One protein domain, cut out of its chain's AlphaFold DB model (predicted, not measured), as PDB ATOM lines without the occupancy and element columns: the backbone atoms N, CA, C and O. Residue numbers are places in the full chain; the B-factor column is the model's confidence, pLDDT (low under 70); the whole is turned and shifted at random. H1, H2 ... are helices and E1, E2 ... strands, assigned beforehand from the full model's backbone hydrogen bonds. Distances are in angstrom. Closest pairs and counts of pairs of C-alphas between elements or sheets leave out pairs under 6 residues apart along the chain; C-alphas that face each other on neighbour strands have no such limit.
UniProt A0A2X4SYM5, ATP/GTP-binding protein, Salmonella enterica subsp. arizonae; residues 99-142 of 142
ATOM      1  N   ARG A  99     -64.840 -45.624 -32.369       92.94
ATOM      2  CA  ARG A  99     -64.785 -47.100 -32.411       92.94
ATOM      3  C   ARG A  99     -65.816 -47.743 -31.473       92.94
ATOM      4  O   ARG A  99     -65.491 -48.598 -30.654       92.94
ATOM      5  N   LYS A 100     -67.067 -47.297 -31.562       93.44
ATOM      6  CA  LYS A 100     -68.222 -47.842 -30.847       93.44
ATOM      7  C   LYS A 100     -69.242 -48.338 -31.862       93.44
ATOM      8  O   LYS A 100     -69.612 -47.614 -32.779       93.44
ATOM      9  N   LEU A 101     -69.684 -49.580 -31.705       93.00
ATOM     10  CA  LEU A 101     -70.568 -50.250 -32.654       93.00
ATOM     11  C   LEU A 101     -71.893 -50.575 -31.975       93.00
ATOM     12  O   LEU A 101     -71.909 -51.237 -30.941       93.00
ATOM     13  N   ARG A 102     -73.007 -50.139 -32.564       94.25
ATOM     14  CA  ARG A 102     -74.357 -50.491 -32.117       94.25
ATOM     15  C   ARG A 102     -75.014 -51.398 -33.146       94.25
ATOM     16  O   ARG A 102     -75.188 -51.000 -34.294       94.25
ATOM     17  N   LEU A 103     -75.376 -52.610 -32.738       92.31
ATOM     18  CA  LEU A 103     -76.019 -53.599 -33.599       92.31
ATOM     19  C   LEU A 103     -77.244 -54.179 -32.914       92.31
ATOM     20  O   LEU A 103     -77.189 -54.573 -31.760       92.31
ATOM     21  N   HIS A 104     -78.333 -54.343 -33.658       91.25
ATOM     22  CA  HIS A 104     -79.425 -55.179 -33.180       91.25
ATOM     23  C   HIS A 104     -78.966 -56.633 -33.048       91.25
ATOM     24  O   HIS A 104     -78.264 -57.146 -33.924       91.25
ATOM     25  N   PHE A 105     -79.449 -57.319 -32.007       89.81
ATOM     26  CA  PHE A 105     -79.150 -58.726 -31.724       89.81
ATOM     27  C   PHE A 105     -79.187 -59.616 -32.971       89.81
ATOM     28  O   PHE A 105     -78.249 -60.373 -33.206       89.81
ATOM     29  N   HIS A 106     -80.253 -59.516 -33.774       92.88
ATOM     30  CA  HIS A 106     -80.426 -60.349 -34.966       92.88
ATOM     31  C   HIS A 106     -79.349 -60.071 -36.022       92.88
ATOM     32  O   HIS A 106     -78.804 -60.998 -36.611       92.88
ATOM     33  N   ARG A 107     -78.993 -58.798 -36.240       93.94
ATOM     34  CA  ARG A 107     -77.954 -58.421 -37.210       93.94
ATOM     35  C   ARG A 107     -76.572 -58.877 -36.749       93.94
ATOM     36  O   ARG A 107     -75.781 -59.325 -37.568       93.94
ATOM     37  N   PHE A 108     -76.312 -58.798 -35.444       94.88
ATOM     38  CA  PHE A 108     -75.103 -59.350 -34.846       94.88
ATOM     39  C   PHE A 108     -75.013 -60.865 -35.072       94.88
ATOM     40  O   PHE A 108     -74.007 -61.335 -35.592       94.88
ATOM     41  N   MET A 109     -76.072 -61.621 -34.753       95.69
ATOM     42  CA  MET A 109     -76.066 -63.080 -34.926       95.69
ATOM     43  C   MET A 109     -75.939 -63.504 -36.386       95.69
ATOM     44  O   MET A 109     -75.225 -64.462 -36.659       95.69
ATOM     45  N   LEU A 110     -76.591 -62.791 -37.309       95.94
ATOM     46  CA  LEU A 110     -76.470 -63.065 -38.739       95.94
ATOM     47  C   LEU A 110     -75.012 -62.951 -39.195       95.94
ATOM     48  O   LEU A 110     -74.484 -63.897 -39.767       95.94
ATOM     49  N   ARG A 111     -74.338 -61.849 -38.844       94.62
ATOM     50  CA  ARG A 111     -72.920 -61.652 -39.165       94.62
ATOM     51  C   ARG A 111     -72.037 -62.745 -38.559       94.62
ATOM     52  O   ARG A 111     -71.174 -63.279 -39.242       94.62
ATOM     53  N   VAL A 112     -72.249 -63.087 -37.285       96.19
ATOM     54  CA  VAL A 112     -71.489 -64.168 -36.631       96.19
ATOM     55  C   VAL A 112     -71.688 -65.492 -37.369       96.19
ATOM     56  O   VAL A 112     -70.723 -66.217 -37.577       96.19
ATOM     57  N   HIS A 113     -72.914 -65.801 -37.793       96.94
ATOM     58  CA  HIS A 113     -73.208 -67.037 -38.512       96.94
ATOM     59  C   HIS A 113     -72.549 -67.078 -39.897       96.94
ATOM     60  O   HIS A 113     -71.916 -68.074 -40.231       96.94
ATOM     61  N   GLU A 114     -72.626 -65.987 -40.660       96.88
ATOM     62  CA  GLU A 114     -71.952 -65.852 -41.960       96.88
ATOM     63  C   GLU A 114     -70.431 -66.041 -41.832       96.88
ATOM     64  O   GLU A 114     -69.823 -66.781 -42.609       96.88
ATOM     65  N   GLU A 115     -69.810 -65.425 -40.820       96.38
ATOM     66  CA  GLU A 115     -68.375 -65.581 -40.575       96.38
ATOM     67  C   GLU A 115     -68.012 -67.000 -40.110       96.38
ATOM     68  O   GLU A 115     -66.988 -67.531 -40.540       96.38
ATOM     69  N   LEU A 116     -68.852 -67.649 -39.294       97.06
ATOM     70  CA  LEU A 116     -68.666 -69.051 -38.902       97.06
ATOM     71  C   LEU A 116     -68.707 -69.990 -40.109       97.06
ATOM     72  O   LEU A 116     -67.876 -70.890 -40.203       97.06
ATOM     73  N   THR A 117     -69.634 -69.774 -41.046       97.12
ATOM     74  CA  THR A 117     -69.699 -70.548 -42.293       97.12
ATOM     75  C   THR A 117     -68.435 -70.354 -43.130       97.12
ATOM     76  O   THR A 117     -67.869 -71.328 -43.619       97.12
ATOM     77  N   ALA A 118     -67.940 -69.120 -43.256       96.19
ATOM     78  CA  ALA A 118     -66.715 -68.831 -44.005       96.19
ATOM     79  C   ALA A 118     -65.445 -69.434 -43.367       96.19
ATOM     80  O   ALA A 118     -64.465 -69.691 -44.065       96.19
ATOM     81  N   LEU A 119     -65.452 -69.648 -42.049       96.38
ATOM     82  CA  LEU A 119     -64.341 -70.219 -41.278       96.38
ATOM     83  C   LEU A 119     -64.512 -71.719 -40.990       96.38
ATOM     84  O   LEU A 119     -63.797 -72.274 -40.154       96.38
ATOM     85  N   GLN A 120     -65.452 -72.390 -41.658       94.56
ATOM     86  CA  GLN A 120     -65.725 -73.803 -41.424       94.56
ATOM     87  C   GLN A 120     -64.456 -74.661 -41.589       94.56
ATOM     88  O   GLN A 120     -63.730 -74.548 -42.574       94.56
ATOM     89  N   GLY A 121     -64.202 -75.539 -40.613       94.06
ATOM     90  CA  GLY A 121     -63.034 -76.428 -40.596       94.06
ATOM     91  C   GLY A 121     -61.772 -75.829 -39.962       94.06
ATOM     92  O   GLY A 121     -60.782 -76.543 -39.829       94.06
ATOM     93  N   GLN A 122     -61.795 -74.561 -39.541       94.38
ATOM     94  CA  GLN A 122     -60.724 -73.963 -38.739       94.38
ATOM     95  C   GLN A 122     -60.925 -74.263 -37.246       94.38
ATOM     96  O   GLN A 122     -62.058 -74.418 -36.788       94.38
ATOM     97  N   SER A 123     -59.826 -74.331 -36.488       93.50
ATOM     98  CA  SER A 123     -59.890 -74.385 -35.022       93.50
ATOM     99  C   SER A 123     -60.313 -73.025 -34.479       93.50
ATOM    100  O   SER A 123     -59.873 -71.998 -34.991       93.50
ATOM    101  N   ASP A 124     -61.164 -73.031 -33.455       93.50
ATOM    102  CA  ASP A 124     -61.548 -71.843 -32.682       93.50
ATOM    103  C   ASP A 124     -61.999 -70.636 -33.537       93.50
ATOM    104  O   ASP A 124     -61.544 -69.504 -33.350       93.50
ATOM    105  N   PRO A 125     -62.942 -70.825 -34.484       95.12
ATOM    106  CA  PRO A 125     -63.345 -69.765 -35.410       95.12
ATOM    107  C   PRO A 125     -63.967 -68.558 -34.690       95.12
ATOM    108  O   PRO A 125     -63.916 -67.441 -35.202       95.12
ATOM    109  N   LEU A 126     -64.522 -68.755 -33.488       95.38
ATOM    110  CA  LEU A 126     -65.074 -67.678 -32.665       95.38
ATOM    111  C   LEU A 126     -64.010 -66.693 -32.175       95.38
ATOM    112  O   LEU A 126     -64.308 -65.501 -32.118       95.38
ATOM    113  N   ASP A 127     -62.792 -67.149 -31.884       95.31
ATOM    114  CA  ASP A 127     -61.702 -66.264 -31.459       95.31
ATOM    115  C   ASP A 127     -61.281 -65.359 -32.618       95.31
ATOM    116  O   ASP A 127     -61.184 -64.141 -32.471       95.31
ATOM    117  N   THR A 128     -61.183 -65.932 -33.821       95.50
ATOM    118  CA  THR A 128     -60.927 -65.169 -35.051       95.50
ATOM    119  C   THR A 128     -62.028 -64.134 -35.311       95.50
ATOM    120  O   THR A 128     -61.746 -62.990 -35.677       95.50
ATOM    121  N   ILE A 129     -63.297 -64.501 -35.111       95.94
ATOM    122  CA  ILE A 129     -64.432 -63.576 -35.250       95.94
ATOM    123  C   ILE A 129     -64.357 -62.465 -34.193       95.94
ATOM    124  O   ILE A 129     -64.553 -61.291 -34.515       95.94
ATOM    125  N   ALA A 130     -64.039 -62.801 -32.941       94.06
ATOM    126  CA  ALA A 130     -63.880 -61.832 -31.860       94.06
ATOM    127  C   ALA A 130     -62.756 -60.828 -32.161       94.06
ATOM    128  O   ALA A 130     -62.955 -59.619 -32.003       94.06
ATOM    129  N   ASP A 131     -61.620 -61.297 -32.680       94.31
ATOM    130  CA  ASP A 131     -60.505 -60.444 -33.095       94.31
ATOM    131  C   ASP A 131     -60.892 -59.500 -34.239       94.31
ATOM    132  O   ASP A 131     -60.533 -58.319 -34.222       94.31
ATOM    133  N   ARG A 132     -61.704 -59.961 -35.200       94.25
ATOM    134  CA  ARG A 132     -62.242 -59.104 -36.270       94.25
ATOM    135  C   ARG A 132     -63.169 -58.017 -35.735       94.25
ATOM    136  O   ARG A 132     -63.090 -56.874 -36.188       94.25
ATOM    137  N   PHE A 133     -64.031 -58.331 -34.765       94.06
ATOM    138  CA  PHE A 133     -64.836 -57.306 -34.094       94.06
ATOM    139  C   PHE A 133     -63.943 -56.295 -33.367       94.06
ATOM    140  O   PHE A 133     -64.111 -55.088 -33.562       94.06
ATOM    141  N   LYS A 134     -62.960 -56.777 -32.599       92.94
ATOM    142  CA  LYS A 134     -62.004 -55.965 -31.833       92.94
ATOM    143  C   LYS A 134     -61.145 -55.055 -32.716       92.94
ATOM    144  O   LYS A 134     -60.843 -53.928 -32.327       92.94
ATOM    145  N   ALA A 135     -60.777 -55.498 -33.918       93.25
ATOM    146  CA  ALA A 135     -59.996 -54.696 -34.859       93.25
ATOM    147  C   ALA A 135     -60.699 -53.372 -35.208       93.25
ATOM    148  O   ALA A 135     -60.060 -52.322 -35.255       93.25
ATOM    149  N   GLY A 136     -62.026 -53.385 -35.368       90.88
ATOM    150  CA  GLY A 136     -62.814 -52.184 -35.672       90.88
ATOM    151  C   GLY A 136     -63.471 -51.511 -34.464       90.88
ATOM    152  O   GLY A 136     -63.827 -50.338 -34.542       90.88
ATOM    153  N   THR A 137     -63.628 -52.225 -33.349       93.00
ATOM    154  CA  THR A 137     -64.559 -51.846 -32.276       93.00
ATOM    155  C   THR A 137     -63.904 -51.944 -30.904       93.00
ATOM    156  O   THR A 137     -63.451 -53.013 -30.508       93.00
ATOM    157  N   ASP A 138     -63.933 -50.850 -30.145       91.06
ATOM    158  CA  ASP A 138     -63.549 -50.837 -28.731       91.06
ATOM    159  C   ASP A 138     -64.730 -51.236 -27.830       91.06
ATOM    160  O   ASP A 138     -64.541 -51.899 -26.815       91.06
ATOM    161  N   VAL A 139     -65.953 -50.815 -28.187       92.56
ATOM    162  CA  VAL A 139     -67.173 -51.086 -27.408       92.56
ATOM    163  C   VAL A 139     -68.334 -51.477 -28.321       92.56
ATOM    164  O   VAL A 139     -68.690 -50.732 -29.237       92.56
ATOM    165  N   LEU A 140     -68.938 -52.635 -28.053       92.94
ATOM    166  CA  LEU A 140     -70.091 -53.172 -28.778       92.94
ATOM    167  C   LEU A 140     -71.361 -53.063 -27.924       92.94
ATOM    168  O   LEU A 140     -71.385 -53.498 -26.777       92.94
ATOM    169  N   PHE A 141     -72.424 -52.530 -28.518       93.12
ATOM    170  CA  PHE A 141     -73.759 -52.395 -27.941       93.12
ATOM    171  C   PHE A 141     -74.725 -53.311 -28.695       93.12
ATOM    172  O   PHE A 141     -74.755 -53.275 -29.931       93.12
ATOM    173  N   ARG A 142     -75.513 -54.103 -27.962       84.44
ATOM    174  CA  ARG A 142     -76.429 -55.113 -28.507       84.44
ATOM    175  C   ARG A 142     -77.781 -55.107 -27.807       84.44
ATOM    176  O   ARG A 142     -77.773 -54.987 -26.564       84.44
TER     177      ARG A 142
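Overview. This is residues 99 to 142 of the 142 residues of the protein "ATP/GTP-binding protein" of Salmonella enterica subsp. arizonae (UniProt A0A2X4SYM5). What shape is this? Two helices, H1 and H2, make a V that meets near the link between them, and a pair of short parallel strands, E1 and E2, lies across the wide end. What is it built of? The printed part has 44 residues, with E1, H1, H2 and E2 in that order, and its class is mostly helix. How large is it? It is only just compact, close to loose, with a radius of gyration of the C-alphas of 10.8 A; it spans 30 by 21 by 11 A and is only just flat.

Along the chain. Where does the first half run? E1 is residues 100 to 102, from C-alpha 100 at (-68.222, -47.842, -30.847), and H1 is residues 105 to 118, 20.2 A long. Where does the second half run? H2 is residues 125 to 136, 17.6 A long, and E2 is residues 139 to 141, ending at C-alpha 141 at (-73.759, -52.395, -27.941).

Arrangement. How do the strands pair? E1 and E2 are parallel at 13 degrees, with N 101 and O 139 2.9 A apart and N 141 and O 101 2.8 A apart, both within hydrogen-bond range. With H1 and H2 between them they form a strand-helix-strand unit, two parallel neighbour strands joined through helices, with a right-handed crossover. How do the helices meet? H1, with residues 112 to 116 alone, touches residues 125 to 129 of H2; the closest C-alphas, of Leu 116 and Pro 125, are 6.4 A apart. They run opposite ways at a steep tilt of 60 degrees. What stays apart, and are the helix backbones whole? H1 and E2 are apart, and E1 and H2 only just, at 8.4 A. Every O i to N i+4 pair is within hydrogen-bond range in H1, and 7 of 8 in H2.

Size, cuts and confidence. How far does it reach? The two C-alphas farthest apart, of Lys 100 and Gly 121, are 30.6 A apart. Are there cuts or long links? The printed part has no cut; the links E1 to H1 and H2 to E2 are tight, and H1 to H2 is short. Is confidence low anywhere? The mean pLDDT of the printed part is 94.0, and no printed residue is under 70.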